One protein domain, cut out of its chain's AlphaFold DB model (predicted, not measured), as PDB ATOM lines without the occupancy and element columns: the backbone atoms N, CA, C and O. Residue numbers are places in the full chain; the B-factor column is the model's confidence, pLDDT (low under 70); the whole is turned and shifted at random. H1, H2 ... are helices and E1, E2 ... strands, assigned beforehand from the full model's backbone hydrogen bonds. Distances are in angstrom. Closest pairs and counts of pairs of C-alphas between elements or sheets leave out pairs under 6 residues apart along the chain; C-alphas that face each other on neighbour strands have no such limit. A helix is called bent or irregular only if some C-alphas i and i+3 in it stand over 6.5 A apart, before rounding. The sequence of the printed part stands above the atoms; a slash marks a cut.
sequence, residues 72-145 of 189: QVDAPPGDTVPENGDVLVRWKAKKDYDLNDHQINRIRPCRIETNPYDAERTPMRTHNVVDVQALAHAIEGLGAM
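This is residues 72 to 145 of the 189 residues of an uncharacterized protein of Peniophora sp. CBMAI 1063 (UniProt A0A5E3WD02). A small sheet of three short strands, E1, E3 and E2, has the short helix H1 over it, while the long helix H3 runs on from the end of E3 as an arm whose last residues, with the two that follow it, stick out. H3 makes one end of the longest axis and the loop of the E2 and E3 hairpin makes the other; the small helix H2 sits by H1, and residues 72 to 86 form a long stretch with no named element. The printed part has 74 residues, with three named helices and three named strands in the order E1 H1 H2 E2 E3 H3. The sheet's order is E1, E3, E2, antiparallel throughout, and the class is mixed, helices and strands. The whole is compact, with a radius of gyration of the C-alphas of 12.7 A, yet elongated in outline, spanning 42 by 26 by 20 A.

E3, residues 124 to 128, is 13.7 A long; E1, residues 87 to 89, begins with C-alpha 87 at (86.949, 115.480, 14.209), and E2 is residues 111 to 113. H1 is residues 90 to 96, 10.0 A long, and H2 is residues 101 to 104. H3, residues 129 to 143, is 23.1 A long and ends with C-alpha 143 at (74.451, 107.767, 38.006). It is irregular: C-alphas 140 and 143 are 7.3 A apart.

E3 is the inner strand, and its pairing is staggered: residues 124 to 126 pair with E2 and residues 126 to 128 with E1. E3 and E2 form a hairpin at 166 degrees, with N 124 and O 113 within hydrogen-bond range at 2.8 A. E1 and E3 stand at 149 degrees, with N 88 and O 127 within range at 2.9 A. H1 is on the sheet at a height over the sheet of 8.6 A, and only just stands up from it, rising 43 degrees. H1 and H2 touch, the closest C-alphas being those of Lys 94 and Ile 104, 7.1 A apart. H3 only grazes the sheet, with residues 129 to 132. H1 and H3 are close but not clearly touching, at a steep tilt of 59 degrees, the same way; their closest C-alphas, those of Ala 93 and Val 132, are 6.8 A apart. H2 and E3 are apart. In H1 every O i to N i+4 pair is within hydrogen-bond range, in H3 10 of 11, and H2 is too short for such a pair.

The two C-alphas farthest apart, those of Ala 119 and Ala 144, are 42.3 A apart. Residues 140 to 145, of which 140 to 143 belong to H3, stand free. The printed part has no cut, and no link between named elements is long. The mean pLDDT of the printed part is 90.4, and no printed residue is under 70.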
ATOM      1  N   GLN A  72      84.586 102.511  22.129       87.81
ATOM      2  CA  GLN A  72      85.567 102.100  21.113       87.81
ATOM      3  C   GLN A  72      85.838 100.572  21.077       87.81
ATOM      4  O   GLN A  72      86.952 100.162  20.753       87.81
ATOM      5  N   VAL A  73      84.830  99.739  21.386       87.00
ATOM      6  CA  VAL A  73      84.928  98.260  21.464       87.00
ATOM      7  C   VAL A  73      85.507  97.644  20.192       87.00
ATOM      8  O   VAL A  73      86.400  96.806  20.261       87.00
ATOM      9  N   ASP A  74      85.031  98.097  19.033       86.19
ATOM     10  CA  ASP A  74      85.425  97.551  17.730       86.19
ATOM     11  C   ASP A  74      86.658  98.247  17.138       86.19
ATOM     12  O   ASP A  74      87.061  97.978  16.003       86.19
ATOM     13  N   ALA A  75      87.263  99.181  17.876       86.19
ATOM     14  CA  ALA A  75      88.406  99.913  17.371       86.19
ATOM     15  C   ALA A  75      89.681  99.051  17.445       86.19
ATOM     16  O   ALA A  75      89.964  98.448  18.485       86.19
ATOM     17  N   PRO A  76      90.510  99.042  16.385       86.88
ATOM     18  CA  PRO A  76      91.726  98.238  16.331       86.88
ATOM     19  C   PRO A  76      92.682  98.558  17.493       86.88
ATOM     20  O   PRO A  76      92.657  99.673  18.029       86.88
ATOM     21  N   PRO A  77      93.540  97.608  17.903       87.06
ATOM     22  CA  PRO A  77      94.546  97.859  18.932       87.06
ATOM     23  C   PRO A  77      95.552  98.926  18.467       87.06
ATOM     24  O   PRO A  77      95.918  98.970  17.295       87.06
ATOM     25  N   GLY A  78      96.007  99.778  19.390       88.38
ATOM     26  CA  GLY A  78      96.974 100.847  19.110       88.38
ATOM     27  C   GLY A  78      96.727 102.127  19.911       88.38
ATOM     28  O   GLY A  78      95.772 102.213  20.685       88.38
ATOM     29  N   ASP A  79      97.580 103.131  19.702       88.44
ATOM     30  CA  ASP A  79      97.489 104.432  20.384       88.44
ATOM     31  C   ASP A  79      96.402 105.343  19.802       88.44
ATOM     32  O   ASP A  79      95.936 106.269  20.472       88.44
ATOM     33  N   THR A  80      95.986 105.072  18.564       91.38
ATOM     34  CA  THR A  80      94.943 105.813  17.862       91.38
ATOM     35  C   THR A  80      93.829 104.907  17.354       91.38
ATOM     36  O   THR A  80      94.007 103.701  17.184       91.38
ATOM     37  N   VAL A  81      92.665 105.506  17.114       92.25
ATOM     38  CA  VAL A  81      91.529 104.870  16.435       92.25
ATOM     39  C   VAL A  81      91.377 105.407  15.010       92.25
ATOM     40  O   VAL A  81      91.850 106.508  14.727       92.25
ATOM     41  N   PRO A  82      90.725 104.672  14.095       94.19
ATOM     42  CA  PRO A  82      90.390 105.199  12.780       94.19
ATOM     43  C   PRO A  82      89.566 106.487  12.882       94.19
ATOM     44  O   PRO A  82      88.736 106.649  13.782       94.19
ATOM     45  N   GLU A  83      89.802 107.402  11.948       94.56
ATOM     46  CA  GLU A  83      88.990 108.605  11.805       94.56
ATOM     47  C   GLU A  83      87.577 108.213  11.349       94.56
ATOM     48  O   GLU A  83      87.422 107.439  10.401       94.56
ATOM     49  N   ASN A  84      86.551 108.709  12.042       90.56
ATOM     50  CA  ASN A  84      85.156 108.404  11.737       90.56
ATOM     51  C   ASN A  84      84.290 109.665  11.842       90.56
ATOM     52  O   ASN A  84      83.948 110.106  12.942       90.56
ATOM     53  N   GLY A  85      83.924 110.215  10.683       92.44
ATOM     54  CA  GLY A  85      83.139 111.441  10.580       92.44
ATOM     55  C   GLY A  85      83.934 112.681  10.983       92.44
ATOM     56  O   GLY A  85      85.127 112.785  10.711       92.44
ATOM     57  N   ASP A  86      83.249 113.631  11.614       95.94
ATOM     58  CA  ASP A  86      83.857 114.886  12.042       95.94
ATOM     59  C   ASP A  86      84.851 114.681  13.189       95.94
ATOM     60  O   ASP A  86      84.675 113.837  14.075       95.94
ATOM     61  N   VAL A  87      85.882 115.525  13.211       96.69
ATOM     62  CA  VAL A  87      86.949 115.480  14.209       96.69
ATOM     63  C   VAL A  87      87.124 116.810  14.918       96.69
ATOM     64  O   VAL A  87      86.850 117.883  14.380       96.69
ATOM     65  N   LEU A  88      87.637 116.750  16.143       96.38
ATOM     66  CA  LEU A  88      87.943 117.939  16.922       96.38
ATOM     67  C   LEU A  88      89.140 117.738  17.844       96.38
ATOM     68  O   LEU A  88      89.406 116.664  18.382       96.38
ATOM     69  N   VAL A  89      89.885 118.821  18.027       94.94
ATOM     70  CA  VAL A  89      91.058 118.867  18.898       94.94
ATOM     71  C   VAL A  89      90.657 118.752  20.368       94.94
ATOM     72  O   VAL A  89      89.627 119.269  20.796       94.94
ATOM     73  N   ARG A  90      91.512 118.122  21.176       93.88
ATOM     74  CA  ARG A  90      91.269 117.829  22.599       93.88
ATOM     75  C   ARG A  90      90.734 119.016  23.400       93.88
ATOM     76  O   ARG A  90      89.821 118.851  24.201       93.88
ATOM     77  N   TRP A  91      91.306 120.210  23.229       92.81
ATOM     78  CA  TRP A  91      90.862 121.386  23.987       92.81
ATOM     79  C   TRP A  91      89.428 121.794  23.625       92.81
ATOM     80  O   TRP A  91      88.673 122.212  24.502       92.81
ATOM     81  N   LYS A  92      89.043 121.628  22.354       95.62
ATOM     82  CA  LYS A  92      87.695 121.892  21.852       95.62
ATOM     83  C   LYS A  92      86.721 120.831  22.369       95.62
ATOM     84  O   LYS A  92      85.654 121.203  22.833       95.62
ATOM     85  N   ALA A  93      87.143 119.561  22.432       95.19
ATOM     86  CA  ALA A  93      86.368 118.462  23.031       95.19
ATOM     87  C   ALA A  93      85.984 118.779  24.474       95.19
ATOM     88  O   ALA A  93      84.820 118.750  24.853       95.19
ATOM     89  N   LYS A  94      86.997 119.142  25.265       95.00
ATOM     90  CA  LYS A  94      86.845 119.490  26.675       95.00
ATOM     91  C   LYS A  94      85.891 120.659  26.875       95.00
ATOM     92  O   LYS A  94      85.061 120.618  27.770       95.00
ATOM     93  N   LYS A  95      86.018 121.696  26.045       95.81
ATOM     94  CA  LYS A  95      85.196 122.901  26.148       95.81
ATOM     95  C   LYS A  95      83.746 122.657  25.728       95.81
ATOM     96  O   LYS A  95      82.847 123.118  26.419       95.81
ATOM     97  N   ASP A  96      83.531 121.986  24.601       96.38
ATOM     98  CA  ASP A  96      82.199 121.858  24.000       96.38
ATOM     99  C   ASP A  96      81.335 120.800  24.701       96.38
ATOM    100  O   ASP A  96      80.115 120.922  24.691       96.38
ATOM    101  N   TYR A  97      81.961 119.806  25.343       94.31
ATOM    102  CA  TYR A  97      81.284 118.694  26.026       94.31
ATOM    103  C   TYR A  97      81.488 118.691  27.552       94.31
ATOM    104  O   TYR A  97      81.239 117.681  28.201       94.31
ATOM    105  N   ASP A  98      81.988 119.794  28.122       93.06
ATOM    106  CA  ASP A  98      82.277 119.949  29.562       93.06
ATOM    107  C   ASP A  98      83.109 118.794  30.168       93.06
ATOM    108  O   ASP A  98      82.872 118.301  31.272       93.06
ATOM    109  N   LEU A  99      84.121 118.338  29.421       91.00
ATOM    110  CA  LEU A  99      85.006 117.247  29.833       91.00
ATOM    111  C   LEU A  99      86.308 117.789  30.428       91.00
ATOM    112  O   LEU A  99      86.932 118.720  29.913       91.00
ATOM    113  N   ASN A 100      86.808 117.137  31.475       90.00
ATOM    114  CA  ASN A 100      88.163 117.381  31.984       90.00
ATOM    115  C   ASN A 100      89.184 116.370  31.437       90.00
ATOM    116  O   ASN A 100      88.851 115.442  30.701       90.00
ATOM    117  N   ASP A 101      90.458 116.554  31.802       87.12
ATOM    118  CA  ASP A 101      91.547 115.706  31.312       87.12
ATOM    119  C   ASP A 101      91.409 114.237  31.708       87.12
ATOM    120  O   ASP A 101      91.744 113.375  30.897       87.12
ATOM    121  N   HIS A 102      90.903 113.939  32.907       87.38
ATOM    122  CA  HIS A 102      90.690 112.561  33.350       87.38
ATOM    123  C   HIS A 102      89.600 111.860  32.536       87.38
ATOM    124  O   HIS A 102      89.735 110.677  32.241       87.38
ATOM    125  N   GLN A 103      88.565 112.596  32.129       90.25
ATOM    126  CA  GLN A 103      87.455 112.067  31.340       90.25
ATOM    127  C   GLN A 103      87.831 111.861  29.879       90.25
ATOM    128  O   GLN A 103      87.711 110.751  29.376       90.25
ATOM    129  N   ILE A 104      88.360 112.882  29.204       91.25
ATOM    130  CA  ILE A 104      88.707 112.762  27.778       91.25
ATOM    131  C   ILE A 104      89.845 111.750  27.535       91.25
ATOM    132  O   ILE A 104      89.950 111.187  26.455       91.25
ATOM    133  N   ASN A 105      90.691 111.476  28.539       90.81
ATOM    134  CA  ASN A 105      91.727 110.437  28.461       90.81
ATOM    135  C   ASN A 105      91.181 109.000  28.481       90.81
ATOM    136  O   ASN A 105      91.970 108.068  28.356       90.81
ATOM    137  N   ARG A 106      89.870 108.811  28.665       91.38
ATOM    138  CA  ARG A 106      89.221 107.492  28.626       91.38
ATOM    139  C   ARG A 106      89.043 106.959  27.211       91.38
ATOM    140  O   ARG A 106      88.933 105.754  27.044       91.38
ATOM    141  N   ILE A 107      89.030 107.848  26.220       92.69
ATOM    142  CA  ILE A 107      88.952 107.493  24.805       92.69
ATOM    143  C   ILE A 107      90.292 107.762  24.125       92.69
ATOM    144  O   ILE A 107      91.002 108.726  24.440       92.69
ATOM    145  N   ARG A 108      90.641 106.910  23.165       93.38
ATOM    146  CA  ARG A 108      91.833 107.089  22.338       93.38
ATOM    147  C   ARG A 108      91.586 108.178  21.283       93.38
ATOM    148  O   ARG A 108      90.462 108.301  20.790       93.38
ATOM    149  N   PRO A 109      92.593 109.002  20.948       94.25
ATOM    150  CA  PRO A 109      92.498 109.954  19.843       94.25
ATOM    151  C   PRO A 109      92.472 109.237  18.487       94.25
ATOM    152  O   PRO A 109      92.962 108.121  18.372       94.25
ATOM    153  N   CYS A 110      91.958 109.883  17.444       94.62
ATOM    154  CA  CYS A 110      92.122 109.408  16.068       94.62
ATOM    155  C   CYS A 110      93.435 109.898  15.440       94.62
ATOM    156  O   CYS A 110      94.002 109.241  14.569       94.62
ATOM    157  N   ARG A 111      93.973 111.020  15.937       93.25
ATOM    158  CA  ARG A 111      95.261 111.556  15.494       93.25
ATOM    159  C   ARG A 111      96.091 112.118  16.640       93.25
ATOM    160  O   ARG A 111      95.563 112.781  17.535       93.25
ATOM    161  N   ILE A 112      97.399 111.876  16.577       92.81
ATOM    162  CA  ILE A 112      98.403 112.469  17.459       92.81
ATOM    163  C   ILE A 112      99.425 113.170  16.566       92.81
ATOM    164  O   ILE A 112     100.096 112.523  15.768       92.81
ATOM    165  N   GLU A 113      99.517 114.488  16.684       89.56
ATOM    166  CA  GLU A 113     100.433 115.329  15.915       89.56
ATOM    167  C   GLU A 113     101.368 116.080  16.869       89.56
ATOM    168  O   GLU A 113     101.014 116.385  18.014       89.56
ATOM    169  N   THR A 114     102.574 116.403  16.403       88.12
ATOM    170  CA  THR A 114     103.456 117.327  17.122       88.12
ATOM    171  C   THR A 114     102.750 118.668  17.265       88.12
ATOM    172  O   THR A 114     102.106 119.146  16.332       88.12
ATOM    173  N   ASN A 115     102.841 119.276  18.445       81.06
ATOM    174  CA  ASN A 115     102.189 120.552  18.676       81.06
ATOM    175  C   ASN A 115     102.827 121.632  17.773       81.06
ATOM    176  O   ASN A 115     104.034 121.861  17.870       81.06
ATOM    177  N   PRO A 116     102.039 122.308  16.914       77.94
ATOM    178  CA  PRO A 116     102.566 123.259  15.934       77.94
ATOM    179  C   PRO A 116     103.165 124.520  16.566       77.94
ATOM    180  O   PRO A 116     103.891 125.250  15.898       77.94
ATOM    181  N   TYR A 117     102.865 124.789  17.839       78.88
ATOM    182  CA  TYR A 117     103.367 125.961  18.556       78.88
ATOM    183  C   TYR A 117     104.632 125.680  19.370       78.88
ATOM    184  O   TYR A 117     105.347 126.618  19.708       78.88
ATOM    185  N   ASP A 118     104.882 124.418  19.725       77.44
ATOM    186  CA  ASP A 118     105.971 124.026  20.621       77.44
ATOM    187  C   ASP A 118     106.165 122.502  20.568       77.44
ATOM    188  O   ASP A 118     105.374 121.745  21.134       77.44
ATOM    189  N   ALA A 119     107.207 122.043  19.874       72.38
ATOM    190  CA  ALA A 119     107.467 120.616  19.683       72.38
ATOM    191  C   ALA A 119     107.843 119.877  20.982       72.38
ATOM    192  O   ALA A 119     107.731 118.653  21.026       72.38
ATOM    193  N   GLU A 120     108.251 120.593  22.036       76.25
ATOM    194  CA  GLU A 120     108.600 120.014  23.341       76.25
ATOM    195  C   GLU A 120     107.380 119.873  24.268       76.25
ATOM    196  O   GLU A 120     107.455 119.252  25.332       76.25
ATOM    197  N   ARG A 121     106.221 120.419  23.876       78.94
ATOM    198  CA  ARG A 121     104.967 120.293  24.630       78.94
ATOM    199  C   ARG A 121     104.225 118.996  24.351       78.94
ATOM    200  O   ARG A 121     104.458 118.285  23.379       78.94
ATOM    201  N   THR A 122     103.231 118.746  25.207       79.69
ATOM    202  CA  THR A 122     102.230 117.694  25.024       79.69
ATOM    203  C   THR A 122     101.711 117.691  23.582       79.69
ATOM    204  O   THR A 122     101.277 118.747  23.104       79.69
ATOM    205  N   PRO A 123     101.719 116.529  22.902       85.69
ATOM    206  CA  PRO A 123     101.310 116.438  21.509       85.69
ATOM    207  C   PRO A 123      99.852 116.859  21.336       85.69
ATOM    208  O   PRO A 123      99.011 116.667  22.225       85.69
ATOM    209  N   MET A 124      99.548 117.418  20.168       89.56
ATOM    210  CA  MET A 124      98.185 117.735  19.783       89.56
ATOM    211  C   MET A 124      97.430 116.427  19.545       89.56
ATOM    212  O   MET A 124      97.867 115.565  18.788       89.56
ATOM    213  N   ARG A 125      96.299 116.268  20.231       94.00
ATOM    214  CA  ARG A 125      95.434 115.092  20.110       94.00
ATOM    215  C   ARG A 125      94.104 115.508  19.512       94.00
ATOM    216  O   ARG A 125      93.482 116.452  20.010       94.00
ATOM    217  N   THR A 126      93.672 114.781  18.496       95.12
ATOM    218  CA  THR A 126      92.390 114.966  17.817       95.12
ATOM    219  C   THR A 126      91.530 113.734  18.060       95.12
ATOM    220  O   THR A 126      92.040 112.616  18.037       95.12
ATOM    221  N   HIS A 127      90.246 113.931  18.340       96.75
ATOM    222  CA  HIS A 127      89.279 112.877  18.638       96.75
ATOM    223  C   HIS A 127      88.120 112.930  17.638       96.75
ATOM    224  O   HIS A 127      87.756 114.018  17.181       96.75
ATOM    225  N   ASN A 128      87.521 111.776  17.334       97.19
ATOM    226  CA  ASN A 128      86.271 111.719  16.578       97.19
ATOM    227  C   ASN A 128      85.144 112.343  17.410       97.19
ATOM    228  O   ASN A 128      85.017 112.044  18.600       97.19
ATOM    229  N   VAL A 129      84.300 113.172  16.793       97.44
ATOM    230  CA  VAL A 129      83.121 113.773  17.439       97.44
ATOM    231  C   VAL A 129      82.231 112.699  18.056       97.44
ATOM    232  O   VAL A 129      81.806 112.845  19.200       97.44
ATOM    233  N   VAL A 130      81.996 111.610  17.321       95.88
ATOM    234  CA  VAL A 130      81.122 110.505  17.743       95.88
ATOM    235  C   VAL A 130      81.621 109.859  19.039       95.88
ATOM    236  O   VAL A 130      80.832 109.621  19.950       95.88
ATOM    237  N   ASP A 131      82.933 109.649  19.168       95.94
ATOM    238  CA  ASP A 131      83.528 109.066  20.377       95.94
ATOM    239  C   ASP A 131      83.404 110.014  21.580       95.94
ATOM    240  O   ASP A 131      83.131 109.584  22.701       95.94
ATOM    241  N   VAL A 132      83.583 111.320  21.351       96.44
ATOM    242  CA  VAL A 132      83.437 112.348  22.393       96.44
ATOM    243  C   VAL A 132      81.982 112.453  22.855       96.44
ATOM    244  O   VAL A 132      81.733 112.543  24.057       96.44
ATOM    245  N   GLN A 133      81.024 112.392  21.927       96.44
ATOM    246  CA  GLN A 133      79.590 112.373  22.228       96.44
ATOM    247  C   GLN A 133      79.196 111.135  23.032       96.44
ATOM    248  O   GLN A 133      78.525 111.262  24.056       96.44
ATOM    249  N   ALA A 134      79.650 109.953  22.605       95.31
ATOM    250  CA  ALA A 134      79.397 108.703  23.314       95.31
ATOM    251  C   ALA A 134      79.948 108.752  24.746       95.31
ATOM    252  O   ALA A 134      79.247 108.384  25.687       95.31
ATOM    253  N   LEU A 135      81.167 109.275  24.926       94.38
ATOM    254  CA  LEU A 135      81.767 109.476  26.245       94.38
ATOM    255  C   LEU A 135      80.948 110.443  27.115       94.38
ATOM    256  O   LEU A 135      80.690 110.134  28.277       94.38
ATOM    257  N   ALA A 136      80.551 111.602  26.582       94.62
ATOM    258  CA  ALA A 136      79.790 112.600  27.332       94.62
ATOM    259  C   ALA A 136      78.426 112.051  27.781       94.62
ATOM    260  O   ALA A 136      78.097 112.113  28.964       94.62
ATOM    261  N   HIS A 137      77.690 111.413  26.867       93.69
ATOM    262  CA  HIS A 137      76.409 110.778  27.170       93.69
ATOM    263  C   HIS A 137      76.551 109.658  28.214       93.69
ATOM    264  O   HIS A 137      75.739 109.536  29.131       93.69
ATOM    265  N   ALA A 138      77.614 108.855  28.120       91.50
ATOM    266  CA  ALA A 138      77.878 107.799  29.089       91.50
ATOM    267  C   ALA A 138      78.204 108.352  30.494       91.50
ATOM    268  O   ALA A 138      77.761 107.784  31.492       91.50
ATOM    269  N   ILE A 139      78.910 109.487  30.583       91.69
ATOM    270  CA  ILE A 139      79.170 110.187  31.852       91.69
ATOM    271  C   ILE A 139      77.874 110.753  32.449       91.69
ATOM    272  O   ILE A 139      77.653 110.613  33.651       91.69
ATOM    273  N   GLU A 140      77.001 111.358  31.640       89.88
ATOM    274  CA  GLU A 140      75.694 111.855  32.104       89.88
ATOM    275  C   GLU A 140      74.816 110.721  32.659       89.88
ATOM    276  O   GLU A 140      74.182 110.871  33.707       89.88
ATOM    277  N   GLY A 141      74.833 109.556  32.004       87.81
ATOM    278  CA  GLY A 141      74.110 108.356  32.427       87.81
ATOM    279  C   GLY A 141      74.747 107.579  33.588       87.81
ATOM    280  O   GLY A 141      74.130 106.648  34.109       87.81
ATOM    281  N   LEU A 142      75.952 107.948  34.038       86.19
ATOM    282  CA  LEU A 142      76.754 107.165  34.990       86.19
ATOM    283  C   LEU A 142      76.051 106.932  36.336       86.19
ATOM    284  O   LEU A 142      76.215 105.885  36.965       86.19
ATOM    285  N   GLY A 143      75.241 107.897  36.780       83.00
ATOM    286  CA  GLY A 143      74.451 107.767  38.006       83.00
ATOM    287  C   GLY A 143      73.400 106.653  37.925       83.00
ATOM    288  O   GLY A 143      73.200 105.938  38.905       83.00
ATOM    289  N   ALA A 144      72.779 106.479  36.755       85.25
ATOM    290  CA  ALA A 144      71.731 105.489  36.504       85.25
ATOM    291  C   ALA A 144      72.276 104.118  36.071       85.25
ATOM    292  O   ALA A 144      71.549 103.130  36.117       85.25
ATOM    293  N   MET A 145      73.544 104.047  35.660       84.62
ATOM    294  CA  MET A 145      74.192 102.795  35.275       84.62
ATOM    295  C   MET A 145      74.254 101.829  36.463       84.62
ATOM    296  O   MET A 145      74.613 102.227  37.576       84.62
TER     297      MET A 145